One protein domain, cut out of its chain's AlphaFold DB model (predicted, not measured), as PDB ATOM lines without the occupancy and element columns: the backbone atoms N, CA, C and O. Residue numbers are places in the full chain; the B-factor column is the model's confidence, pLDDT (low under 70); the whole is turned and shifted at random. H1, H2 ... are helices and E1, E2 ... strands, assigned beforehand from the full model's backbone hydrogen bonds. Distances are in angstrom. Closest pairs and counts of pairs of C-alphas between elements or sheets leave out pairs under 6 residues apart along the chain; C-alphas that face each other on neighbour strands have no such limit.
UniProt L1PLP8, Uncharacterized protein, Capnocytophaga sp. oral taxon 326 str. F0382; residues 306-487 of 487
ATOM      1  N   TYR A 306     -29.987  12.610  35.456       94.38
ATOM      2  CA  TYR A 306     -30.270  14.037  35.588       94.38
ATOM      3  C   TYR A 306     -29.791  14.797  34.357       94.38
ATOM      4  O   TYR A 306     -28.595  14.983  34.161       94.38
ATOM      5  N   ASN A 307     -30.744  15.294  33.567       94.25
ATOM      6  CA  ASN A 307     -30.493  16.115  32.382       94.25
ATOM      7  C   ASN A 307     -29.504  15.469  31.384       94.25
ATOM      8  O   ASN A 307     -28.659  16.154  30.809       94.25
ATOM      9  N   VAL A 308     -29.613  14.155  31.188       96.25
ATOM     10  CA  VAL A 308     -28.760  13.385  30.267       96.25
ATOM     11  C   VAL A 308     -29.336  13.419  28.856       96.25
ATOM     12  O   VAL A 308     -30.551  13.362  28.680       96.25
ATOM     13  N   ALA A 309     -28.497  13.521  27.828       97.38
ATOM     14  CA  ALA A 309     -28.982  13.509  26.450       97.38
ATOM     15  C   ALA A 309     -29.603  12.146  26.102       97.38
ATOM     16  O   ALA A 309     -29.023  11.094  26.382       97.38
ATOM     17  N   GLY A 310     -30.773  12.164  25.470       97.50
ATOM     18  CA  GLY A 310     -31.461  10.944  25.083       97.50
ATOM     19  C   GLY A 310     -32.710  11.199  24.253       97.50
ATOM     20  O   GLY A 310     -32.932  12.287  23.714       97.50
ATOM     21  N   TYR A 311     -33.534  10.165  24.134       97.75
ATOM     22  CA  TYR A 311     -34.807  10.253  23.429       97.75
ATOM     23  C   TYR A 311     -35.863   9.336  24.037       97.75
ATOM     24  O   TYR A 311     -35.549   8.324  24.661       97.75
ATOM     25  N   VAL A 312     -37.125   9.683  23.801       98.00
ATOM     26  CA  VAL A 312     -38.306   8.876  24.120       98.00
ATOM     27  C   VAL A 312     -38.963   8.444  22.816       98.00
ATOM     28  O   VAL A 312     -39.075   9.238  21.886       98.00
ATOM     29  N   ILE A 313     -39.389   7.190  22.747       96.69
ATOM     30  CA  ILE A 313     -40.329   6.667  21.761       96.69
ATOM     31  C   ILE A 313     -41.654   6.509  22.495       96.69
ATOM     32  O   ILE A 313     -41.770   5.683  23.407       96.69
ATOM     33  N   ASP A 314     -42.622   7.346  22.146       92.06
ATOM     34  CA  ASP A 314     -43.918   7.335  22.812       92.06
ATOM     35  C   ASP A 314     -44.846   6.220  22.296       92.06
ATOM     36  O   ASP A 314     -44.494   5.429  21.420       92.06
ATOM     37  N   LYS A 315     -46.060   6.153  22.851       88.62
ATOM     38  CA  LYS A 315     -47.074   5.146  22.501       88.62
ATOM     39  C   LYS A 315     -47.515   5.158  21.030       88.62
ATOM     40  O   LYS A 315     -48.069   4.167  20.564       88.62
ATOM     41  N   ASN A 316     -47.283   6.257  20.310       90.31
ATOM     42  CA  ASN A 316     -47.590   6.387  18.885       90.31
ATOM     43  C   ASN A 316     -46.383   6.022  18.002       90.31
ATOM     44  O   ASN A 316     -46.449   6.169  16.784       90.31
ATOM     45  N   ASN A 317     -45.292   5.528  18.601       89.38
ATOM     46  CA  ASN A 317     -43.986   5.328  17.975       89.38
ATOM     47  C   ASN A 317     -43.325   6.627  17.481       89.38
ATOM     48  O   ASN A 317     -42.440   6.581  16.624       89.38
ATOM     49  N   GLU A 318     -43.701   7.785  18.030       95.12
ATOM     50  CA  GLU A 318     -43.025   9.045  17.718       95.12
ATOM     51  C   GLU A 318     -41.755   9.190  18.559       95.12
ATOM     52  O   GLU A 318     -41.774   9.026  19.783       95.12
ATOM     53  N   LYS A 319     -40.643   9.534  17.900       96.50
ATOM     54  CA  LYS A 319     -39.365   9.808  18.565       96.50
ATOM     55  C   LYS A 319     -39.285  11.279  18.977       96.50
ATOM     56  O   LYS A 319     -39.407  12.166  18.136       96.50
ATOM     57  N   LYS A 320     -39.010  11.532  20.257       96.38
ATOM     58  CA  LYS A 320     -38.801  12.865  20.842       96.38
ATOM     59  C   LYS A 320     -37.419  12.927  21.476       96.38
ATOM     60  O   LYS A 320     -37.120  12.128  22.358       96.38
ATOM     61  N   GLU A 321     -36.578  13.848  21.017       96.62
ATOM     62  CA  GLU A 321     -35.210  14.031  21.521       96.62
ATOM     63  C   GLU A 321     -35.149  15.161  22.549       96.62
ATOM     64  O   GLU A 321     -35.870  16.155  22.446       96.62
ATOM     65  N   GLY A 322     -34.288  15.015  23.553       96.75
ATOM     66  CA  GLY A 322     -34.126  16.028  24.588       96.75
ATOM     67  C   GLY A 322     -33.269  15.558  25.753       96.75
ATOM     68  O   GLY A 322     -32.687  14.473  25.732       96.75
ATOM     69  N   ALA A 323     -33.196  16.390  26.784       97.94
ATOM     70  CA  ALA A 323     -32.523  16.028  28.021       97.94
ATOM     71  C   ALA A 323     -33.488  15.281  28.948       97.94
ATOM     72  O   ALA A 323     -34.559  15.782  29.291       97.94
ATOM     73  N   LEU A 324     -33.110  14.075  29.348       97.88
ATOM     74  CA  LEU A 324     -33.905  13.163  30.150       97.88
ATOM     75  C   LEU A 324     -33.559  13.293  31.632       97.88
ATOM     76  O   LEU A 324     -32.399  13.441  32.013       97.88
ATOM     77  N   THR A 325     -34.580  13.240  32.481       96.75
ATOM     78  CA  THR A 325     -34.439  13.161  33.936       96.75
ATOM     79  C   THR A 325     -35.400  12.121  34.491       96.75
ATOM     80  O   THR A 325     -36.605  12.203  34.250       96.75
ATOM     81  N   ILE A 326     -34.876  11.169  35.255       94.69
ATOM     82  CA  ILE A 326     -35.646  10.139  35.955       94.69
ATOM     83  C   ILE A 326     -34.928   9.763  37.250       94.69
ATOM     84  O   ILE A 326     -33.712   9.587  37.279       94.69
ATOM     85  N   GLU A 327     -35.696   9.641  38.329       93.12
ATOM     86  CA  GLU A 327     -35.190   9.194  39.624       93.12
ATOM     87  C   GLU A 327     -35.622   7.747  39.841       93.12
ATOM     88  O   GLU A 327     -36.812   7.473  39.896       93.12
ATOM     89  N   PHE A 328     -34.678   6.816  39.934       90.50
ATOM     90  CA  PHE A 328     -34.914   5.411  40.271       90.50
ATOM     91  C   PHE A 328     -34.786   5.150  41.777       90.50
ATOM     92  O   PHE A 328     -35.439   4.252  42.310       90.50
ATOM     93  N   GLU A 329     -33.985   5.954  42.477       88.12
ATOM     94  CA  GLU A 329     -33.800   5.916  43.926       88.12
ATOM     95  C   GLU A 329     -34.013   7.288  44.577       88.12
ATOM     96  O   GLU A 329     -33.844   8.341  43.957       88.12
ATOM     97  N   SER A 330     -34.350   7.280  45.868       87.81
ATOM     98  CA  SER A 330     -34.556   8.515  46.625       87.81
ATOM     99  C   SER A 330     -33.239   9.168  47.048       87.81
ATOM    100  O   SER A 330     -32.487   8.620  47.859       87.81
ATOM    101  N   ILE A 331     -33.025  10.406  46.597       88.19
ATOM    102  CA  ILE A 331     -31.924  11.257  47.070       88.19
ATOM    103  C   ILE A 331     -32.087  11.611  48.553       88.19
ATOM    104  O   ILE A 331     -31.112  11.611  49.298       88.19
ATOM    105  N   GLU A 332     -33.315  11.836  49.021       86.12
ATOM    106  CA  GLU A 332     -33.580  12.134  50.433       86.12
ATOM    107  C   GLU A 332     -33.144  10.981  51.339       86.12
ATOM    108  O   GLU A 332     -32.520  11.206  52.378       86.12
ATOM    109  N   LYS A 333     -33.397   9.733  50.922       84.56
ATOM    110  CA  LYS A 333     -32.926   8.551  51.653       84.56
ATOM    111  C   LYS A 333     -31.401   8.493  51.710       84.56
ATOM    112  O   LYS A 333     -30.851   8.194  52.766       84.56
ATOM    113  N   ARG A 334     -30.715   8.815  50.606       84.25
ATOM    114  CA  ARG A 334     -29.241   8.894  50.557       84.25
ATOM    115  C   ARG A 334     -28.690   9.984  51.480       84.25
ATOM    116  O   ARG A 334     -27.615   9.820  52.041       84.25
ATOM    117  N   MET A 335     -29.452  11.053  51.697       86.44
ATOM    118  CA  MET A 335     -29.138  12.113  52.661       86.44
ATOM    119  C   MET A 335     -29.492  11.751  54.120       86.44
ATOM    120  O   MET A 335     -29.229  12.552  55.017       86.44
ATOM    121  N   GLY A 336     -30.067  10.568  54.374       83.88
ATOM    122  CA  GLY A 336     -30.392  10.064  55.713       83.88
ATOM    123  C   GLY A 336     -31.859  10.205  56.138       83.88
ATOM    124  O   GLY A 336     -32.160  10.020  57.315       83.88
ATOM    125  N   ALA A 337     -32.781  10.526  55.225       80.44
ATOM    126  CA  ALA A 337     -34.207  10.580  55.547       80.44
ATOM    127  C   ALA A 337     -34.793   9.178  55.805       80.44
ATOM    128  O   ALA A 337     -34.576   8.239  55.037       80.44
ATOM    129  N   THR A 338     -35.590   9.050  56.870       75.00
ATOM    130  CA  THR A 338     -36.178   7.769  57.304       75.00
ATOM    131  C   THR A 338     -37.348   7.310  56.424       75.00
ATOM    132  O   THR A 338     -37.561   6.110  56.267       75.00
ATOM    133  N   LEU A 339     -38.108   8.247  55.847       72.12
ATOM    134  CA  LEU A 339     -39.330   7.983  55.074       72.12
ATOM    135  C   LEU A 339     -39.331   8.787  53.763       72.12
ATOM    136  O   LEU A 339     -40.020   9.801  53.677       72.12
ATOM    137  N   PRO A 340     -38.547   8.379  52.754       69.75
ATOM    138  CA  PRO A 340     -38.589   9.025  51.447       69.75
ATOM    139  C   PRO A 340     -39.915   8.749  50.724       69.75
ATOM    140  O   PRO A 340     -40.439   7.634  50.798       69.75
ATOM    141  N   ASP A 341     -40.414   9.721  49.959       72.50
ATOM    142  CA  ASP A 341     -41.490   9.468  48.996       72.50
ATOM    143  C   ASP A 341     -40.969   8.575  47.855       72.50
ATOM    144  O   ASP A 341     -39.973   8.880  47.197       72.50
ATOM    145  N   ARG A 342     -41.634   7.435  47.646       75.94
ATOM    146  CA  ARG A 342     -41.295   6.435  46.621       75.94
ATOM    147  C   ARG A 342     -42.279   6.430  45.450       75.94
ATOM    148  O   ARG A 342     -42.076   5.687  44.495       75.94
ATOM    149  N   SER A 343     -43.344   7.231  45.516       75.00
ATOM    150  CA  SER A 343     -44.501   7.169  44.610       75.00
ATOM    151  C   SER A 343     -44.184   7.501  43.148       75.00
ATOM    152  O   SER A 343     -44.951   7.142  42.251       75.00
ATOM    153  N   THR A 344     -43.050   8.157  42.900       85.25
ATOM    154  CA  THR A 344     -42.608   8.605  41.572       85.25
ATOM    155  C   THR A 344     -41.343   7.900  41.074       85.25
ATOM    156  O   THR A 344     -41.042   7.973  39.879       85.25
ATOM    157  N   LEU A 345     -40.633   7.186  41.957       89.62
ATOM    158  CA  LEU A 345     -39.348   6.561  41.645       89.62
ATOM    159  C   LEU A 345     -39.509   5.501  40.557       89.62
ATOM    160  O   LEU A 345     -40.351   4.623  40.682       89.62
ATOM    161  N   GLY A 346     -38.729   5.586  39.482       89.94
ATOM    162  CA  GLY A 346     -38.772   4.685  38.331       89.94
ATOM    163  C   GLY A 346     -40.042   4.801  37.484       89.94
ATOM    164  O   GLY A 346     -40.178   4.066  36.512       89.94
ATOM    165  N   ARG A 347     -40.976   5.703  37.820       91.88
ATOM    166  CA  ARG A 347     -42.311   5.806  37.195       91.88
ATOM    167  C   ARG A 347     -42.439   6.993  36.256       91.88
ATOM    168  O   ARG A 347     -43.138   6.893  35.251       91.88
ATOM    169  N   LEU A 348     -41.804   8.110  36.608       94.44
ATOM    170  CA  LEU A 348     -41.925   9.378  35.893       94.44
ATOM    171  C   LEU A 348     -40.619   9.729  35.189       94.44
ATOM    172  O   LEU A 348     -39.603   9.993  35.832       94.44
ATOM    173  N   LEU A 349     -40.676   9.795  33.864       96.38
ATOM    174  CA  LEU A 349     -39.603  10.307  33.026       96.38
ATOM    175  C   LEU A 349     -39.937  11.733  32.595       96.38
ATOM    176  O   LEU A 349     -41.020  11.992  32.074       96.38
ATOM    177  N   LYS A 350     -38.995  12.657  32.756       97.75
ATOM    178  CA  LYS A 350     -39.101  14.021  32.228       97.75
ATOM    179  C   LYS A 350     -38.158  14.183  31.046       97.75
ATOM    180  O   LYS A 350     -36.974  13.896  31.177       97.75
ATOM    181  N   LEU A 351     -38.671  14.681  29.928       97.75
ATOM    182  CA  LEU A 351     -37.891  15.122  28.776       97.75
ATOM    183  C   LEU A 351     -37.978  16.641  28.687       97.75
ATOM    184  O   LEU A 351     -39.073  17.198  28.637       97.75
ATOM    185  N   LYS A 352     -36.829  17.305  28.648       97.81
ATOM    186  CA  LYS A 352     -36.719  18.722  28.319       97.81
ATOM    187  C   LYS A 352     -36.323  18.856  26.853       97.81
ATOM    188  O   LYS A 352     -35.238  18.413  26.476       97.81
ATOM    189  N   ASP A 353     -37.208  19.424  26.041       93.88
ATOM    190  CA  ASP A 353     -36.954  19.627  24.612       93.88
ATOM    191  C   ASP A 353     -35.960  20.784  24.362       93.88
ATOM    192  O   ASP A 353     -35.511  21.469  25.287       93.88
ATOM    193  N   GLN A 354     -35.610  21.011  23.093       90.00
ATOM    194  CA  GLN A 354     -34.693  22.087  22.694       90.00
ATOM    195  C   GLN A 354     -35.247  23.499  22.958       90.00
ATOM    196  O   GLN A 354     -34.466  24.431  23.145       90.00
ATOM    197  N   ALA A 355     -36.573  23.665  23.002       91.25
ATOM    198  CA  ALA A 355     -37.234  24.925  23.342       91.25
ATOM    199  C   ALA A 355     -37.317  25.155  24.866       91.25
ATOM    200  O   ALA A 355     -37.708  26.231  25.317       91.25
ATOM    201  N   GLY A 356     -36.920  24.163  25.665       91.00
ATOM    202  CA  GLY A 356     -36.939  24.200  27.119       91.00
ATOM    203  C   GLY A 356     -38.255  23.742  27.747       91.00
ATOM    204  O   GLY A 356     -38.365  23.803  28.975       91.00
ATOM    205  N   ASN A 357     -39.220  23.255  26.960       94.56
ATOM    206  CA  ASN A 357     -40.468  22.703  27.481       94.56
ATOM    207  C   ASN A 357     -40.205  21.357  28.157       94.56
ATOM    208  O   ASN A 357     -39.443  20.531  27.652       94.56
ATOM    209  N   VAL A 358     -40.864  21.123  29.293       96.62
ATOM    210  CA  VAL A 358     -40.758  19.864  30.039       96.62
ATOM    211  C   VAL A 358     -41.985  19.004  29.762       96.62
ATOM    212  O   VAL A 358     -43.098  19.349  30.156       96.62
ATOM    213  N   ILE A 359     -41.767  17.861  29.121       95.62
ATOM    214  CA  ILE A 359     -42.774  16.835  28.852       95.62
ATOM    215  C   ILE A 359     -42.566  15.700  29.854       95.62
ATOM    216  O   ILE A 359     -41.443  15.233  30.041       95.62
ATOM    217  N   THR A 360     -43.636  15.256  30.513       96.56
ATOM    218  CA  THR A 360     -43.583  14.131  31.459       96.56
ATOM    219  C   THR A 360     -44.241  12.904  30.841       96.56
ATOM    220  O   THR A 360     -45.346  13.005  30.313       96.56
ATOM    221  N   PHE A 361     -43.573  11.758  30.932       95.94
ATOM    222  CA  PHE A 361     -44.057  10.456  30.486       95.94
ATOM    223  C   PHE A 361     -44.171   9.509  31.681       95.94
ATOM    224  O   PHE A 361     -43.262   9.455  32.517       95.94
ATOM    225  N   ASN A 362     -45.261   8.745  31.751       94.69
ATOM    226  CA  ASN A 362     -45.436   7.717  32.771       94.69
ATOM    227  C   ASN A 362     -44.986   6.361  32.229       94.69
ATOM    228  O   ASN A 362     -45.195   6.046  31.060       94.69
ATOM    229  N   ALA A 363     -44.450   5.503  33.092       94.12
ATOM    230  CA  ALA A 363     -44.164   4.115  32.728       94.12
ATOM    231  C   ALA A 363     -45.429   3.341  32.287       94.12
ATOM    232  O   ALA A 363     -45.329   2.419  31.481       94.12
ATOM    233  N   ASP A 364     -46.612   3.734  32.777       93.81
ATOM    234  CA  ASP A 364     -47.919   3.177  32.379       93.81
ATOM    235  C   ASP A 364     -48.302   3.528  30.929       93.81
ATOM    236  O   ASP A 364     -49.026   2.793  30.264       93.81
ATOM    237  N   ASP A 365     -47.708   4.582  30.361       93.12
ATOM    238  CA  ASP A 365     -47.865   4.904  28.939       93.12
ATOM    239  C   ASP A 365     -47.108   3.911  28.027       93.12
ATOM    240  O   ASP A 365     -47.125   4.063  26.803       93.12
ATOM    241  N   LYS A 366     -46.430   2.904  28.607       91.31
ATOM    242  CA  LYS A 366     -45.651   1.853  27.924       91.31
ATOM    243  C   LYS A 366     -44.596   2.403  26.960       91.31
ATOM    244  O   LYS A 366     -44.244   1.761  25.970       91.31
ATOM    245  N   VAL A 367     -44.095   3.604  27.241       95.00
ATOM    246  CA  VAL A 367     -43.089   4.267  26.407       95.00
ATOM    247  C   VAL A 367     -41.719   3.616  26.576       95.00
ATOM    248  O   VAL A 367     -41.415   3.011  27.611       95.00
ATOM    249  N   LYS A 368     -40.874   3.771  25.560       96.88
ATOM    250  CA  LYS A 368     -39.458   3.397  25.604       96.88
ATOM    251  C   LYS A 368     -38.620   4.664  25.650       96.88
ATOM    252  O   LYS A 368     -38.922   5.614  24.939       96.88
ATOM    253  N   PHE A 369     -37.549   4.691  26.426       97.94
ATOM    254  CA  PHE A 369     -36.571   5.774  26.334       97.94
ATOM    255  C   PHE A 369     -35.160   5.224  26.284       97.94
ATOM    256  O   PHE A 369     -34.921   4.114  26.746       97.94
ATOM    257  N   CYS A 370     -34.230   5.989  25.724       97.62
ATOM    258  CA  CYS A 370     -32.821   5.632  25.722       97.62
ATOM    259  C   CYS A 370     -31.964   6.823  26.141       97.62
ATOM    260  O   CYS A 370     -32.197   7.952  25.704       97.62
ATOM    261  N   ALA A 371     -30.977   6.548  26.985       96.19
ATOM    262  CA  ALA A 371     -30.016   7.494  27.530       96.19
ATOM    263  C   ALA A 371     -28.678   6.779  27.723       96.19
ATOM    264  O   ALA A 371     -28.659   5.614  28.107       96.19
ATOM    265  N   GLU A 372     -27.568   7.465  27.453       90.69
ATOM    266  CA  GLU A 372     -26.212   6.966  27.756       90.69
ATOM    267  C   GLU A 372     -25.877   5.573  27.174       90.69
ATOM    268  O   GLU A 372     -25.055   4.844  27.710       90.69
ATOM    269  N   GLY A 373     -26.498   5.193  26.051       91.06
ATOM    270  CA  GLY A 373     -26.296   3.880  25.420       91.06
ATOM    271  C   GLY A 373     -27.170   2.752  25.984       91.06
ATOM    272  O   GLY A 373     -27.135   1.644  25.456       91.06
ATOM    273  N   HIS A 374     -28.002   3.046  26.981       94.75
ATOM    274  CA  HIS A 374     -28.976   2.132  27.573       94.75
ATOM    275  C   HIS A 374     -30.392   2.510  27.138       94.75
ATOM    276  O   HIS A 374     -30.700   3.683  26.917       94.75
ATOM    277  N   CYS A 375     -31.272   1.519  27.019       97.06
ATOM    278  CA  CYS A 375     -32.683   1.730  26.719       97.06
ATOM    279  C   CYS A 375     -33.548   1.113  27.811       97.06
ATOM    280  O   CYS A 375     -33.190   0.092  28.384       97.06
ATOM    281  N   TYR A 376     -34.705   1.709  28.063       97.38
ATOM    282  CA  TYR A 376     -35.600   1.349  29.148       97.38
ATOM    283  C   TYR A 376     -37.038   1.280  28.649       97.38
ATOM    284  O   TYR A 376     -37.452   2.091  27.819       97.38
ATOM    285  N   LEU A 377     -37.813   0.339  29.180       97.00
ATOM    286  CA  LEU A 377     -39.215   0.121  28.842       97.00
ATOM    287  C   LEU A 377     -40.099   0.319  30.073       97.00
ATOM    288  O   LEU A 377     -39.867  -0.311  31.106       97.00
ATOM    289  N   GLY A 378     -41.137   1.147  29.942       95.81
ATOM    290  CA  GLY A 378     -42.204   1.241  30.932       95.81
ATOM    291  C   GLY A 378     -43.079  -0.011  30.896       95.81
ATOM    292  O   GLY A 378     -43.703  -0.305  29.875       95.81
ATOM    293  N   VAL A 379     -43.110  -0.780  31.984       94.94
ATOM    294  CA  VAL A 379     -43.933  -1.993  32.085       94.94
ATOM    295  C   VAL A 379     -44.333  -2.277  33.532       94.94
ATOM    296  O   VAL A 379     -43.612  -1.947  34.473       94.94
ATOM    297  N   GLU A 380     -45.500  -2.891  33.723       94.25
ATOM    298  CA  GLU A 380     -45.917  -3.411  35.024       94.25
ATOM    299  C   GLU A 380     -45.244  -4.769  35.291       94.25
ATOM    300  O   GLU A 380     -45.366  -5.689  34.472       94.25
ATOM    301  N   PRO A 381     -44.541  -4.932  36.421       92.31
ATOM    302  CA  PRO A 381     -43.924  -6.202  36.761       92.31
ATOM    303  C   PRO A 381     -44.893  -7.175  37.454       92.31
ATOM    304  O   PRO A 381     -45.781  -6.790  38.212       92.31
ATOM    305  N   LEU A 382     -44.668  -8.469  37.251       92.50
ATOM    306  CA  LEU A 382     -45.306  -9.583  37.948       92.50
ATOM    307  C   LEU A 382     -44.278 -10.339  38.785       92.50
ATOM    308  O   LEU A 382     -43.121 -10.477  38.391       92.50
ATOM    309  N   GLU A 383     -44.731 -10.896  39.913       90.25
ATOM    310  CA  GLU A 383     -43.917 -11.747  40.801       90.25
ATOM    311  C   GLU A 383     -42.651 -11.053  41.352       90.25
ATOM    312  O   GLU A 383     -41.697 -11.718  41.770       90.25
ATOM    313  N   ASN A 384     -42.679  -9.715  41.397       85.75
ATOM    314  CA  ASN A 384     -41.577  -8.814  41.754       85.75
ATOM    315  C   ASN A 384     -41.528  -8.461  43.253       85.75
ATOM    316  O   ASN A 384     -40.931  -7.481  43.693       85.75
ATOM    317  N   ASP A 385     -42.188  -9.265  44.080       81.62
ATOM    318  CA  ASP A 385     -42.438  -8.921  45.474       81.62
ATOM    319  C   ASP A 385     -41.171  -8.797  46.342       81.62
ATOM    320  O   ASP A 385     -41.199  -8.183  47.410       81.62
ATOM    321  N   TYR A 386     -40.056  -9.395  45.907       79.31
ATOM    322  CA  TYR A 386     -38.767  -9.327  46.603       79.31
ATOM    323  C   TYR A 386     -38.256  -7.882  46.744       79.31
ATOM    324  O   TYR A 386     -37.476  -7.583  47.644       79.31
ATOM    325  N   MET A 387     -38.751  -6.967  45.910       78.38
ATOM    326  CA  MET A 387     -38.423  -5.546  45.936       78.38
ATOM    327  C   MET A 387     -39.184  -4.732  47.006       78.38
ATOM    328  O   MET A 387     -38.904  -3.541  47.173       78.38
ATOM    329  N   LYS A 388     -40.114  -5.334  47.768       72.31
ATOM    330  CA  LYS A 388     -40.900  -4.644  48.818       72.31
ATOM    331  C   LYS A 388     -40.051  -3.909  49.856       72.31
ATOM    332  O   LYS A 388     -40.413  -2.812  50.275       72.31
ATOM    333  N   SER A 389     -38.925  -4.492  50.259       61.72
ATOM    334  CA  SER A 389     -38.013  -3.939  51.273       61.72
ATOM    335  C   SER A 389     -36.964  -2.972  50.707       61.72
ATOM    336  O   SER A 389     -36.099  -2.501  51.444       61.72
ATOM    337  N   SER A 390     -37.020  -2.670  49.408       68.00
ATOM    338  CA  SER A 390     -36.000  -1.880  48.719       68.00
ATOM    339  C   SER A 390     -36.204  -0.360  48.864       68.00
ATOM    340  O   SER A 390     -37.244   0.108  49.322       68.00
ATOM    341  N   SER A 391     -35.196   0.434  48.497       68.19
ATOM    342  CA  SER A 391     -35.255   1.910  48.458       68.19
ATOM    343  C   SER A 391     -35.826   2.476  47.147       68.19
ATOM    344  O   SER A 391     -35.781   3.689  46.956       68.19
ATOM    345  N   PHE A 392     -36.297   1.611  46.246       76.19
ATOM    346  CA  PHE A 392     -36.608   1.923  44.844       76.19
ATOM    347  C   PHE A 392     -38.123   2.057  44.625       76.19
ATOM    348  O   PHE A 392     -38.857   2.251  45.593       76.19
ATOM    349  N   ALA A 393     -38.623   1.973  43.393       74.62
ATOM    350  CA  ALA A 393     -40.058   2.051  43.104       74.62
ATOM    351  C   ALA A 393     -40.907   1.043  43.911       74.62
ATOM    352  O   ALA A 393     -40.396   0.049  44.446       74.62
ATOM    353  N   ASP A 394     -42.220   1.283  43.984       77.50
ATOM    354  CA  ASP A 394     -43.168   0.275  44.468       77.50
ATOM    355  C   ASP A 394     -43.139  -0.950  43.528       77.50
ATOM    356  O   ASP A 394     -43.349  -0.795  42.318       77.50
ATOM    357  N   PRO A 395     -42.898  -2.165  44.061       79.25
ATOM    358  CA  PRO A 395     -42.695  -3.375  43.269       79.25
ATOM    359  C   PRO A 395     -43.895  -3.824  42.432       79.25
ATOM    360  O   PRO A 395     -43.704  -4.700  41.592       79.25
ATOM    361  N   TYR A 396     -45.092  -3.274  42.655       79.62
ATOM    362  CA  TYR A 396     -46.333  -3.646  41.957       79.62
ATOM    363  C   TYR A 396     -46.801  -2.641  40.924       79.62
ATOM    364  O   TYR A 396     -47.888  -2.775  40.369       79.62
ATOM    365  N   THR A 397     -46.023  -1.595  40.710       86.81
ATOM    366  CA  THR A 397     -46.454  -0.481  39.883       86.81
ATOM    367  C   THR A 397     -45.641  -0.438  38.598       86.81
ATOM    368  O   THR A 397     -44.500  -0.898  38.558       86.81
ATOM    369  N   TYR A 398     -46.237   0.100  37.529       92.31
ATOM    370  CA  TYR A 398     -45.524   0.363  36.277       92.31
ATOM    371  C   TYR A 398     -44.229   1.110  36.548       92.31
ATOM    372  O   TYR A 398     -44.274   2.162  37.174       92.31
ATOM    373  N   GLN A 399     -43.107   0.614  36.054       92.50
ATOM    374  CA  GLN A 399     -41.820   1.286  36.184       92.50
ATOM    375  C   GLN A 399     -40.969   1.042  34.941       92.50
ATOM    376  O   GLN A 399     -41.257   0.154  34.136       92.50
ATOM    377  N   PHE A 400     -39.941   1.860  34.768       95.12
ATOM    378  CA  PHE A 400     -38.973   1.710  33.697       95.12
ATOM    379  C   PHE A 400     -37.917   0.671  34.076       95.12
ATOM    380  O   PHE A 400     -37.187   0.842  35.050       95.12
ATOM    381  N   PHE A 401     -37.830  -0.393  33.282       94.88
ATOM    382  CA  PHE A 401     -36.797  -1.423  33.385       94.88
ATOM    383  C   PHE A 401     -35.828  -1.303  32.219       94.88
ATOM    384  O   PHE A 401     -36.255  -0.993  31.107       94.88
ATOM    385  N   GLU A 402     -34.546  -1.563  32.448       96.44
ATOM    386  CA  GLU A 402     -33.551  -1.554  31.377       96.44
ATOM    387  C   GLU A 402     -33.765  -2.756  30.440       96.44
ATOM    388  O   GLU A 402     -34.156  -3.846  30.857       96.44
ATOM    389  N   ILE A 403     -33.564  -2.528  29.145       97.50
ATOM    390  CA  ILE A 403     -33.715  -3.502  28.068       97.50
ATOM    391  C   ILE A 403     -32.355  -4.143  27.803       97.50
ATOM    392  O   ILE A 403     -31.449  -3.505  27.273       97.50
ATOM    393  N   LEU A 404     -32.240  -5.438  28.094       97.12
ATOM    394  CA  LEU A 404     -31.026  -6.222  27.843       97.12
ATOM    395  C   LEU A 404     -31.058  -6.975  26.511       97.12
ATOM    396  O   LEU A 404     -30.008  -7.358  25.985       97.12
ATOM    397  N   TYR A 405     -32.262  -7.241  26.009       97.31
ATOM    398  CA  TYR A 405     -32.532  -7.873  24.724       97.31
ATOM    399  C   TYR A 405     -33.928  -7.465  24.247       97.31
ATOM    400  O   TYR A 405     -34.874  -7.486  25.034       97.31
ATOM    401  N   GLU A 406     -34.060  -7.124  22.967       95.94
ATOM    402  CA  GLU A 406     -35.325  -6.785  22.308       95.94
ATOM    403  C   GLU A 406     -35.388  -7.510  20.960       95.94
ATOM    404  O   GLU A 406     -34.474  -7.384  20.142       95.94
ATOM    405  N   LYS A 407     -36.470  -8.256  20.719       95.06
ATOM    406  CA  LYS A 407     -36.752  -8.859  19.411       95.06
ATOM    407  C   LYS A 407     -38.254  -9.030  19.185       95.06
ATOM    408  O   LYS A 407     -38.932  -9.719  19.948       95.06
ATOM    409  N   ASP A 408     -38.770  -8.397  18.133       91.50
ATOM    410  CA  ASP A 408     -40.169  -8.474  17.676       91.50
ATOM    411  C   ASP A 408     -41.222  -8.258  18.785       91.50
ATOM    412  O   ASP A 408     -42.244  -8.939  18.835       91.50
ATOM    413  N   GLY A 409     -40.976  -7.315  19.701       91.06
ATOM    414  CA  GLY A 409     -41.880  -7.012  20.821       91.06
ATOM    415  C   GLY A 409     -41.745  -7.940  22.038       91.06
ATOM    416  O   GLY A 409     -42.534  -7.825  22.980       91.06
ATOM    417  N   ASN A 410     -40.745  -8.823  22.037       96.19
ATOM    418  CA  ASN A 410     -40.311  -9.616  23.185       96.19
ATOM    419  C   ASN A 410     -39.056  -8.988  23.804       96.19
ATOM    420  O   ASN A 410     -38.193  -8.492  23.078       96.19
ATOM    421  N   TYR A 411     -38.944  -9.036  25.130       97.75
ATOM    422  CA  TYR A 411     -37.888  -8.373  25.880       97.75
ATOM    423  C   TYR A 411     -37.346  -9.248  27.008       97.75
ATOM    424  O   TYR A 411     -38.113  -9.888  27.734       97.75
ATOM    425  N   VAL A 412     -36.027  -9.189  27.192       97.69
ATOM    426  CA  VAL A 412     -35.391  -9.479  28.481       97.69
ATOM    427  C   VAL A 412     -35.055  -8.145  29.120       97.69
ATOM    428  O   VAL A 412     -34.379  -7.312  28.508       97.69
ATOM    429  N   LEU A 413     -35.559  -7.943  30.329       97.06
ATOM    430  CA  LEU A 413     -35.424  -6.706  31.082       97.06
ATOM    431  C   LEU A 413     -34.680  -6.967  32.391       97.06
ATOM    432  O   LEU A 413     -34.671  -8.098  32.874       97.06
ATOM    433  N   ASN A 414     -34.118  -5.937  33.004       92.81
ATOM    434  CA  ASN A 414     -33.634  -5.981  34.383       92.81
ATOM    435  C   ASN A 414     -34.039  -4.718  35.144       92.81
ATOM    436  O   ASN A 414     -34.314  -3.654  34.578       92.81
ATOM    437  N   HIS A 415     -34.101  -4.844  36.465       87.19
ATOM    438  CA  HIS A 415     -34.258  -3.679  37.320       87.19
ATOM    439  C   HIS A 415     -32.902  -2.990  37.486       87.19
ATOM    440  O   HIS A 415     -31.918  -3.655  37.797       87.19
ATOM    441  N   ILE A 416     -32.854  -1.659  37.380       83.81
ATOM    442  CA  ILE A 416     -31.584  -0.916  37.432       83.81
ATOM    443  C   ILE A 416     -30.798  -1.216  38.722       83.81
ATOM    444  O   ILE A 416     -29.602  -1.467  38.683       83.81
ATOM    445  N   ALA A 417     -31.489  -1.293  39.865       80.88
ATOM    446  CA  ALA A 417     -30.890  -1.603  41.169       80.88
ATOM    447  C   ALA A 417     -30.462  -3.062  41.367       80.88
ATOM    448  O   ALA A 417     -29.715  -3.363  42.296       80.88
ATOM    449  N   TYR A 418     -30.997  -3.969  40.554       85.88
ATOM    450  CA  TYR A 418     -30.775  -5.402  40.671       85.88
ATOM    451  C   TYR A 418     -30.483  -5.950  39.273       85.88
ATOM    452  O   TYR A 418     -31.344  -6.595  38.676       85.88
ATOM    453  N   PRO A 419     -29.291  -5.660  38.722       84.75
ATOM    454  CA  PRO A 419     -28.985  -5.943  37.321       84.75
ATOM    455  C   PRO A 419     -28.990  -7.440  36.980       84.75
ATOM    456  O   PRO A 419     -29.176  -7.785  35.815       84.75
ATOM    457  N   ASP A 420     -28.849  -8.302  37.992       87.44
ATOM    458  CA  ASP A 420     -28.910  -9.765  37.877       87.44
ATOM    459  C   ASP A 420     -30.335 -10.329  38.030       87.44
ATOM    460  O   ASP A 420     -30.556 -11.530  37.890       87.44
ATOM    461  N   ASP A 421     -31.319  -9.484  38.354       89.50
ATOM    462  CA  ASP A 421     -32.720  -9.887  38.429       89.50
ATOM    463  C   ASP A 421     -33.416  -9.611  37.099       89.50
ATOM    464  O   ASP A 421     -33.881  -8.502  36.817       89.50
ATOM    465  N   TYR A 422     -33.496 -10.658  36.282       94.19
ATOM    466  CA  TYR A 422     -34.067 -10.581  34.947       94.19
ATOM    467  C   TYR A 422     -35.585 -10.793  34.934       94.19
ATOM    468  O   TYR A 422     -36.133 -11.657  35.629       94.19
ATOM    469  N   LEU A 423     -36.271 -10.030  34.086       95.69
ATOM    470  CA  LEU A 423     -37.691 -10.162  33.798       95.69
ATOM    471  C   LEU A 423     -37.902 -10.523  32.329       95.69
ATOM    472  O   LEU A 423     -37.218 -10.022  31.436       95.69
ATOM    473  N   LEU A 424     -38.903 -11.363  32.083       97.38
ATOM    474  CA  LEU A 424     -39.336 -11.755  30.751       97.38
ATOM    475  C   LEU A 424     -40.608 -10.994  30.375       97.38
ATOM    476  O   LEU A 424     -41.598 -11.050  31.105       97.38
ATOM    477  N   LYS A 425     -40.610 -10.341  29.212       96.94
ATOM    478  CA  LYS A 425     -41.822  -9.807  28.576       96.94
ATOM    479  C   LYS A 425     -41.977 -10.427  27.198       96.94
ATOM    480  O   LYS A 425     -41.136 -10.204  26.334       96.94
ATOM    481  N   VAL A 426     -43.057 -11.162  26.963       95.12
ATOM    482  CA  VAL A 426     -43.355 -11.720  25.635       95.12
ATOM    483  C   VAL A 426     -44.449 -10.928  24.926       95.12
ATOM    484  O   VAL A 426     -45.324 -10.334  25.558       95.12
ATOM    485  N   LYS A 427     -44.411 -10.919  23.593       90.25
ATOM    486  CA  LYS A 427     -45.457 -10.324  22.757       90.25
ATOM    487  C   LYS A 427     -46.796 -11.001  23.063       90.25
ATOM    488  O   LYS A 427     -46.874 -12.223  23.103       90.25
ATOM    489  N   GLY A 428     -47.840 -10.201  23.281       84.50
ATOM    490  CA  GLY A 428     -49.161 -10.682  23.707       84.50
ATOM    491  C   GLY A 428     -49.393 -10.628  25.220       84.50
ATOM    492  O   GLY A 428     -50.533 -10.784  25.651       84.50
ATOM    493  N   ASN A 429     -48.360 -10.341  26.022       89.94
ATOM    494  CA  ASN A 429     -48.501 -10.055  27.446       89.94
ATOM    495  C   ASN A 429     -48.062  -8.617  27.760       89.94
ATOM    496  O   ASN A 429     -46.940  -8.203  27.466       89.94
ATOM    497  N   ASP A 430     -48.964  -7.851  28.370       89.44
ATOM    498  CA  ASP A 430     -48.732  -6.447  28.714       89.44
ATOM    499  C   ASP A 430     -47.818  -6.252  29.930       89.44
ATOM    500  O   ASP A 430     -47.333  -5.144  30.156       89.44
ATOM    501  N   LYS A 431     -47.569  -7.316  30.701       94.88
ATOM    502  CA  LYS A 431     -46.765  -7.295  31.926       94.88
ATOM    503  C   LYS A 431     -45.472  -8.079  31.750       94.88
ATOM    504  O   LYS A 431     -45.436  -9.040  30.983       94.88
ATOM    505  N   ALA A 432     -44.430  -7.724  32.494       95.88
ATOM    506  CA  ALA A 432     -43.166  -8.465  32.532       95.88
ATOM    507  C   ALA A 432     -43.106  -9.344  33.785       95.88
ATOM    508  O   ALA A 432     -43.412  -8.866  34.871       95.88
ATOM    509  N   ILE A 433     -42.717 -10.613  33.680       95.44
ATOM    510  CA  ILE A 433     -42.653 -11.528  34.830       95.44
ATOM    511  C   ILE A 433     -41.222 -11.732  35.324       95.44
ATOM    512  O   ILE A 433     -40.320 -12.024  34.540       95.44
ATOM    513  N   TYR A 434     -41.022 -11.632  36.639       94.12
ATOM    514  CA  TYR A 434     -39.788 -12.065  37.289       94.12
ATOM    515  C   TYR A 434     -39.814 -13.579  37.550       94.12
ATOM    516  O   TYR A 434     -40.647 -14.090  38.310       94.12
ATOM    517  N   LEU A 435     -38.865 -14.295  36.944       90.81
ATOM    518  CA  LEU A 435     -38.727 -15.757  37.013       90.81
ATOM    519  C   LEU A 435     -37.454 -16.193  37.753       90.81
ATOM    520  O   LEU A 435     -36.926 -17.277  37.508       90.81
ATOM    521  N   GLY A 436     -36.969 -15.348  38.662       88.38
ATOM    522  CA  GLY A 436     -35.870 -15.686  39.552       88.38
ATOM    523  C   GLY A 436     -36.323 -16.333  40.859       88.38
ATOM    524  O   GLY A 436     -37.514 -16.489  41.144       88.38
ATOM    525  N   GLU A 437     -35.349 -16.723  41.675       89.56
ATOM    526  CA  GLU A 437     -35.593 -17.470  42.907       89.56
ATOM    527  C   GLU A 437     -36.005 -16.576  44.084       89.56
ATOM    528  O   GLU A 437     -36.493 -17.071  45.098       89.56
ATOM    529  N   LYS A 438     -35.866 -15.252  43.978       87.94
ATOM    530  CA  LYS A 438     -36.163 -14.335  45.083       87.94
ATOM    531  C   LYS A 438     -37.674 -14.196  45.317       87.94
ATOM    532  O   LYS A 438     -38.480 -14.131  44.388       87.94
ATOM    533  N   GLY A 439     -38.068 -14.121  46.586       82.56
ATOM    534  CA  GLY A 439     -39.436 -13.845  47.034       82.56
ATOM    535  C   GLY A 439     -39.433 -13.053  48.344       82.56
ATOM    536  O   GLY A 439     -38.391 -12.937  48.977       82.56
ATOM    537  N   ILE A 440     -40.590 -12.522  48.770       74.69
ATOM    538  CA  ILE A 440     -40.691 -11.624  49.950       74.69
ATOM    539  C   ILE A 440     -40.103 -12.252  51.219       74.69
ATOM    540  O   ILE A 440     -39.421 -11.584  51.986       74.69
ATOM    541  N   PHE A 441     -40.425 -13.526  51.461       73.62
ATOM    542  CA  PHE A 441     -40.151 -14.188  52.740       73.62
ATOM    543  C   PHE A 441     -39.281 -15.444  52.612       73.62
ATOM    544  O   PHE A 441     -38.786 -15.928  53.627       73.62
ATOM    545  N   ARG A 442     -39.145 -16.017  51.404       79.50
ATOM    546  CA  ARG A 442     -38.416 -17.268  51.117       79.50
ATOM    547  C   ARG A 442     -38.020 -17.346  49.641       79.50
ATOM    548  O   ARG A 442     -38.699 -16.763  48.795       79.50
ATOM    549  N   THR A 443     -37.005 -18.154  49.348       88.44
ATOM    550  CA  THR A 443     -36.618 -18.555  47.990       88.44
ATOM    551  C   THR A 443     -37.731 -19.379  47.322       88.44
ATOM    552  O   THR A 443     -38.277 -20.314  47.922       88.44
ATOM    553  N   LYS A 444     -38.107 -19.029  46.089       89.88
ATOM    554  CA  LYS A 444     -39.053 -19.769  45.244       89.88
ATOM    555  C   LYS A 444     -38.406 -21.091  44.827       89.88
ATOM    556  O   LYS A 444     -37.284 -21.112  44.339       89.88
ATOM    557  N   LYS A 445     -39.132 -22.199  44.995       90.38
ATOM    558  CA  LYS A 445     -38.665 -23.512  44.529       90.38
ATOM    559  C   LYS A 445     -38.696 -23.599  42.992       90.38
ATOM    560  O   LYS A 445     -39.603 -22.998  42.402       90.38
ATOM    561  N   PRO A 446     -37.812 -24.387  42.355       90.44
ATOM    562  CA  PRO A 446     -37.786 -24.557  40.900       90.44
ATOM    563  C   PRO A 446     -39.142 -24.939  40.293       90.44
ATOM    564  O   PRO A 446     -39.555 -24.355  39.294       90.44
ATOM    565  N   GLU A 447     -39.912 -25.820  40.941       91.88
ATOM    566  CA  GLU A 447     -41.220 -26.259  40.430       91.88
ATOM    567  C   GLU A 447     -42.238 -25.110  40.403       91.88
ATOM    568  O   GLU A 447     -43.127 -25.069  39.553       91.88
ATOM    569  N   LYS A 448     -42.121 -24.150  41.333       91.81
ATOM    570  CA  LYS A 448     -42.965 -22.947  41.333       91.81
ATOM    571  C   LYS A 448     -42.607 -22.047  40.152       91.81
ATOM    572  O   LYS A 448     -43.514 -21.539  39.502       91.81
ATOM    573  N   ILE A 449     -41.318 -21.858  39.879       92.50
ATOM    574  CA  ILE A 449     -40.831 -21.012  38.779       92.50
ATOM    575  C   ILE A 449     -41.260 -21.597  37.433       92.50
ATOM    576  O   ILE A 449     -41.820 -20.879  36.610       92.50
ATOM    577  N   GLN A 450     -41.117 -22.910  37.253       92.75
ATOM    578  CA  GLN A 450     -41.587 -23.613  36.057       92.75
ATOM    579  C   GLN A 450     -43.095 -23.430  35.846       92.75
ATOM    580  O   GLN A 450     -43.524 -23.062  34.756       92.75
ATOM    581  N   ARG A 451     -43.913 -23.591  36.899       93.88
ATOM    582  CA  ARG A 451     -45.366 -23.340  36.825       93.88
ATOM    583  C   ARG A 451     -45.697 -21.897  36.444       93.88
ATOM    584  O   ARG A 451     -46.632 -21.679  35.675       93.88
ATOM    585  N   LEU A 452     -44.963 -20.924  36.988       94.56
ATOM    586  CA  LEU A 452     -45.126 -19.510  36.641       94.56
ATOM    587  C   LEU A 452     -44.788 -19.261  35.169       94.56
ATOM    588  O   LEU A 452     -45.582 -18.618  34.488       94.56
ATOM    589  N   LEU A 453     -43.680 -19.819  34.669       94.88
ATOM    590  CA  LEU A 453     -43.278 -19.700  33.268       94.88
ATOM    591  C   LEU A 453     -44.320 -20.322  32.327       94.88
ATOM    592  O   LEU A 453     -44.791 -19.643  31.418       94.88
ATOM    593  N   THR A 454     -44.744 -21.569  32.571       94.12
ATOM    594  CA  THR A 454     -45.775 -22.241  31.758       94.12
ATOM    595  C   THR A 454     -47.066 -21.427  31.705       94.12
ATOM    596  O   THR A 454     -47.628 -21.222  30.631       94.12
ATOM    597  N   LYS A 455     -47.525 -20.921  32.859       94.06
ATOM    598  CA  LYS A 455     -48.734 -20.093  32.940       94.06
ATOM    599  C   LYS A 455     -48.571 -18.765  32.199       94.06
ATOM    600  O   LYS A 455     -49.513 -18.324  31.551       94.06
ATOM    601  N   TYR A 456     -47.415 -18.123  32.326       95.31
ATOM    602  CA  TYR A 456     -47.153 -16.812  31.739       95.31
ATOM    603  C   TYR A 456     -47.039 -16.863  30.211       95.31
ATOM    604  O   TYR A 456     -47.617 -16.013  29.539       95.31
ATOM    605  N   LEU A 457     -46.338 -17.867  29.671       93.06
ATOM    606  CA  LEU A 457     -46.210 -18.072  28.225       93.06
ATOM    607  C   LEU A 457     -47.527 -18.515  27.581       93.06
ATOM    608  O   LEU A 457     -47.770 -18.199  26.419       93.06
ATOM    609  N   ASN A 458     -48.351 -19.267  28.325       91.38
ATOM    610  CA  ASN A 458     -49.605 -19.854  27.849       91.38
ATOM    611  C   ASN A 458     -49.440 -20.608  26.511       91.38
ATOM    612  O   ASN A 458     -50.263 -20.491  25.606       91.38
ATOM    613  N   CYS A 459     -48.347 -21.364  26.380       91.88
ATOM    614  CA  CYS A 459     -47.997 -22.080  25.159       91.88
ATOM    615  C   CYS A 459     -47.722 -23.567  25.444       91.88
ATOM    616  O   CYS A 459     -46.656 -23.898  25.968       91.88
ATOM    617  N   PRO A 460     -48.657 -24.482  25.111       88.75
ATOM    618  CA  PRO A 460     -48.530 -25.908  25.428       88.75
ATOM    619  C   PRO A 460     -47.367 -26.631  24.734       88.75
ATOM    620  O   PRO A 460     -46.954 -27.691  25.194       88.75
ATOM    621  N   SER A 461     -46.852 -26.088  23.626       89.25
ATOM    622  CA  SER A 461     -45.722 -26.657  22.878       89.25
ATOM    623  C   SER A 461     -44.361 -26.387  23.536       89.25
ATOM    624  O   SER A 461     -43.360 -26.959  23.107       89.25
ATOM    625  N   MET A 462     -44.310 -25.554  24.582       92.62
ATOM    626  CA  MET A 462     -43.085 -25.238  25.312       92.62
ATOM    627  C   MET A 462     -42.964 -26.034  26.609       92.62
ATOM    628  O   MET A 462     -43.887 -26.096  27.422       92.62
ATOM    629  N   ASP A 463     -41.771 -26.578  26.840       90.81
ATOM    630  CA  ASP A 463     -41.420 -27.272  28.075       90.81
ATOM    631  C   ASP A 463     -40.584 -26.356  28.975       90.81
ATOM    632  O   ASP A 463     -39.393 -26.148  28.747       90.81
ATOM    633  N   ALA A 464     -41.218 -25.822  30.022       89.19
ATOM    634  CA  ALA A 464     -40.595 -24.898  30.966       89.19
ATOM    635  C   ALA A 464     -39.397 -25.497  31.730       89.19
ATOM    636  O   ALA A 464     -38.605 -24.742  32.291       89.19
ATOM    637  N   THR A 465     -39.247 -26.827  31.774       89.38
ATOM    638  CA  THR A 465     -38.151 -27.488  32.506       89.38
ATOM    639  C   THR A 465     -36.795 -27.371  31.807       89.38
ATOM    640  O   THR A 465     -35.768 -27.597  32.442       89.38
ATOM    641  N   LYS A 466     -36.783 -26.990  30.524       92.06
ATOM    642  CA  LYS A 466     -35.572 -26.908  29.695       92.06
ATOM    643  C   LYS A 466     -34.800 -25.600  29.834       92.06
ATOM    644  O   LYS A 466     -33.653 -25.540  29.409       92.06
ATOM    645  N   TYR A 467     -35.411 -24.570  30.413       93.50
ATOM    646  CA  TYR A 467     -34.855 -23.220  30.414       93.50
ATOM    647  C   TYR A 467     -34.237 -22.844  31.758       93.50
ATOM    648  O   TYR A 467     -34.837 -23.050  32.816       93.50
ATOM    649  N   ASN A 468     -33.072 -22.200  31.712       93.06
ATOM    650  CA  ASN A 468     -32.473 -21.559  32.878       93.06
ATOM    651  C   ASN A 468     -32.929 -20.093  32.992       93.06
ATOM    652  O   ASN A 468     -32.252 -19.174  32.530       93.06
ATOM    653  N   THR A 469     -34.069 -19.860  33.643       92.69
ATOM    654  CA  THR A 469     -34.674 -18.519  33.767       92.69
ATOM    655  C   THR A 469     -33.917 -17.553  34.680       92.69
ATOM    656  O   THR A 469     -34.315 -16.396  34.795       92.69
ATOM    657  N   PHE A 470     -32.840 -18.000  35.333       91.25
ATOM    658  CA  PHE A 470     -32.000 -17.166  36.198       91.25
ATOM    659  C   PHE A 470     -30.946 -16.364  35.435       91.25
ATOM    660  O   PHE A 470     -30.252 -15.549  36.030       91.25
ATOM    661  N   THR A 471     -30.797 -16.614  34.136       93.50
ATOM    662  CA  THR A 471     -29.758 -16.003  33.303       93.50
ATOM    663  C   THR A 471     -30.380 -15.218  32.163       93.50
ATOM    664  O   THR A 471     -31.454 -15.574  31.665       93.50
ATOM    665  N   LYS A 472     -29.678 -14.175  31.711       94.81
ATOM    666  CA  LYS A 472     -30.052 -13.426  30.509       94.81
ATOM    667  C   LYS A 472     -30.179 -14.370  29.313       94.81
ATOM    668  O   LYS A 472     -31.183 -14.330  28.607       94.81
ATOM    669  N   GLU A 473     -29.187 -15.228  29.109       96.31
ATOM    670  CA  GLU A 473     -29.100 -16.152  27.977       96.31
ATOM    671  C   GLU A 473     -30.262 -17.148  27.990       96.31
ATOM    672  O   GLU A 473     -30.929 -17.316  26.971       96.31
ATOM    673  N   GLY A 474     -30.591 -17.723  29.148       96.06
ATOM    674  CA  GLY A 474     -31.718 -18.648  29.253       96.06
ATOM    675  C   GLY A 474     -33.077 -17.987  28.999       96.06
ATOM    676  O   GLY A 474     -33.961 -18.616  28.423       96.06
ATOM    677  N   LEU A 475     -33.265 -16.705  29.343       97.06
ATOM    678  CA  LEU A 475     -34.479 -15.972  28.953       97.06
ATOM    679  C   LEU A 475     -34.503 -15.602  27.462       97.06
ATOM    680  O   LEU A 475     -35.579 -15.553  26.866       97.06
ATOM    681  N   ILE A 476     -33.343 -15.377  26.838       97.25
ATOM    682  CA  ILE A 476     -33.251 -15.202  25.382       97.25
ATOM    683  C   ILE A 476     -33.662 -16.496  24.669       97.25
ATOM    684  O   ILE A 476     -34.432 -16.428  23.709       97.25
ATOM    685  N   GLU A 477     -33.219 -17.660  25.147       96.69
ATOM    686  CA  GLU A 477     -33.638 -18.968  24.618       96.69
ATOM    687  C   GLU A 477     -35.157 -19.157  24.718       96.69
ATOM    688  O   GLU A 477     -35.794 -19.533  23.732       96.69
ATOM    689  N   VAL A 478     -35.761 -18.795  25.859       96.19
ATOM    690  CA  VAL A 478     -37.228 -18.799  26.017       96.19
ATOM    691  C   VAL A 478     -37.897 -17.950  24.937       96.19
ATOM    692  O   VAL A 478     -38.863 -18.399  24.326       96.19
ATOM    693  N   ILE A 479     -37.400 -16.735  24.675       96.56
ATOM    694  CA  ILE A 479     -37.964 -15.866  23.633       96.56
ATOM    695  C   ILE A 479     -37.833 -16.517  22.255       96.56
ATOM    696  O   ILE A 479     -38.805 -16.529  21.505       96.56
ATOM    697  N   GLN A 480     -36.662 -17.048  21.907       94.81
ATOM    698  CA  GLN A 480     -36.423 -17.646  20.590       94.81
ATOM    699  C   GLN A 480     -37.354 -18.835  20.323       94.81
ATOM    700  O   GLN A 480     -37.953 -18.921  19.249       94.81
ATOM    701  N   ASP A 481     -37.535 -19.709  21.311       94.94
ATOM    702  CA  ASP A 481     -38.448 -20.844  21.201       94.94
ATOM    703  C   ASP A 481     -39.919 -20.416  21.222       94.94
ATOM    704  O   ASP A 481     -40.729 -20.989  20.489       94.94
ATOM    705  N   TYR A 482     -40.273 -19.391  22.002       94.00
ATOM    706  CA  TYR A 482     -41.622 -18.824  22.001       94.00
ATOM    707  C   TYR A 482     -41.980 -18.249  20.628       94.00
ATOM    708  O   TYR A 482     -43.056 -18.526  20.102       94.00
ATOM    709  N   GLN A 483     -41.054 -17.526  19.993       92.50
ATOM    710  CA  GLN A 483     -41.238 -17.005  18.636       92.50
ATOM    711  C   GLN A 483     -41.432 -18.109  17.595       92.50
ATOM    712  O   GLN A 483     -42.156 -17.913  16.630       92.50
ATOM    713  N   LYS A 484     -40.760 -19.251  17.755       91.56
ATOM    714  CA  LYS A 484     -40.816 -20.347  16.783       91.56
ATOM    715  C   LYS A 484     -42.080 -21.197  16.915       91.56
ATOM    716  O   LYS A 484     -42.553 -21.740  15.921       91.56
ATOM    717  N   ASN A 485     -42.562 -21.383  18.144       90.00
ATOM    718  CA  ASN A 485     -43.551 -22.415  18.459       90.00
ATOM    719  C   ASN A 485     -44.911 -21.862  18.918       90.00
ATOM    720  O   ASN A 485     -45.843 -22.653  19.080       90.00
ATOM    721  N   CYS A 486     -45.011 -20.554  19.180       86.94
ATOM    722  CA  CYS A 486     -46.158 -19.936  19.858       86.94
ATOM    723  C   CYS A 486     -46.600 -18.587  19.265       86.94
ATOM    724  O   CYS A 486     -47.696 -18.128  19.589       86.94
ATOM    725  N   GLN A 487     -45.754 -17.950  18.451       80.62
ATOM    726  CA  GLN A 487     -46.063 -16.759  17.646       80.62
ATOM    727  C   GLN A 487     -46.113 -17.156  16.178       80.62
ATOM    728  O   GLN A 487     -46.919 -16.531  15.454       80.62
TER     729      GLN A 487
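This is residues 306 to 487 of the 487 residues of an uncharacterized protein of Capnocytophaga sp. oral taxon 326 str. F0382 (UniProt L1PLP8). A small closed barrel of five strands, E6 to E10, makes the middle; on one side of it a curving row of strands, E5, E1, E2, E3 and E4, continues from E6, and on the other side H4 and H3 pack on the barrel's outside. H1 lies in a long loop away from this body, and H2 lies in the link from E6 to E7. The printed part has 182 residues with four named helices and ten named strands, in the order E1 E2 H1 E3 E4 E5 E6 H2 E7 E8 E9 E10 H3 H4; the sheet is mixed and the class is mixed, helices and strands. It is compact, with a radius of gyration of the C-alphas of 17.1 A, and only just flat, spanning 52 by 40 by 22 A.

Start at the ring: E6, residues 374 to 382, E7, 399 to 407, E8, 410 to 415, E9, 418 to 425, and E10, 431 to 434. E7 to E10 form a meander, each strand the antiparallel neighbour of the one before; within hydrogen-bond range are N 404 and O 412, 2.9 A, N 413 and O 423, 2.9 A, and N 424 and O 433, 2.9 A. E6 is antiparallel to E7, with N 401 and O 377 at 3.0 A, and parallel to E10, with N 432 and O 380 at 3.0 A. Next look at E5, residues 368 to 371, which forms a hairpin with E6, N 369 and O 376 at 3.0 A. Onward, antiparallel, come E1, residues 306 to 313, with N 311 and O 370 at 3.0 A; E2, 319 to 326, with N 310 and O 322 at 3.0 A; E3, 348 to 352, with N 325 and O 350 at 2.8 A; and E4, 358 to 362, with N 349 and O 361 at 2.9 A. H4, residues 472 to 485, lies outside the barrel over E8, at a height over the sheet of 9.1 A; the closest C-alphas are those of Val 412 and Leu 475, 6.6 A. H3, residues 446 to 457, lies outside over E10, where the C-alphas of Ile 433 and Tyr 456 come closest, 7.6 A. H1, residues 331 to 334, is not on the barrel; H2, residues 385 to 389, is only just not on it, with 4 pairs of C-alphas within 10 A. Every O i to N i+4 pair is within range in H3 and H4; H2 has 0 of 1, and 1 of 2 O i to N i+3 pairs, and H1 is too short for an i+4 pair.

Find C-alpha 306 at (-30.270, 14.037, 35.588), where E1 begins and runs 18.6 A. E6 begins at C-alpha 374, (-28.976, 2.132, 27.573), runs 22.6 A and bends by 66 degrees at residue 379. E7 measures 20.2 A, and so does H4, which ends at C-alpha 485, (-43.551, -22.415, 18.459).

The C-alphas farthest apart, those of Ala 355 and Glu 447, are 54.1 A apart. The printed part has no cut, and the links H1 to E3, E10 to H3 and H3 to H4 are long. Mean pLDDT of the printed part is 90.6; residue 340 and residues 389 to 391 are under 70.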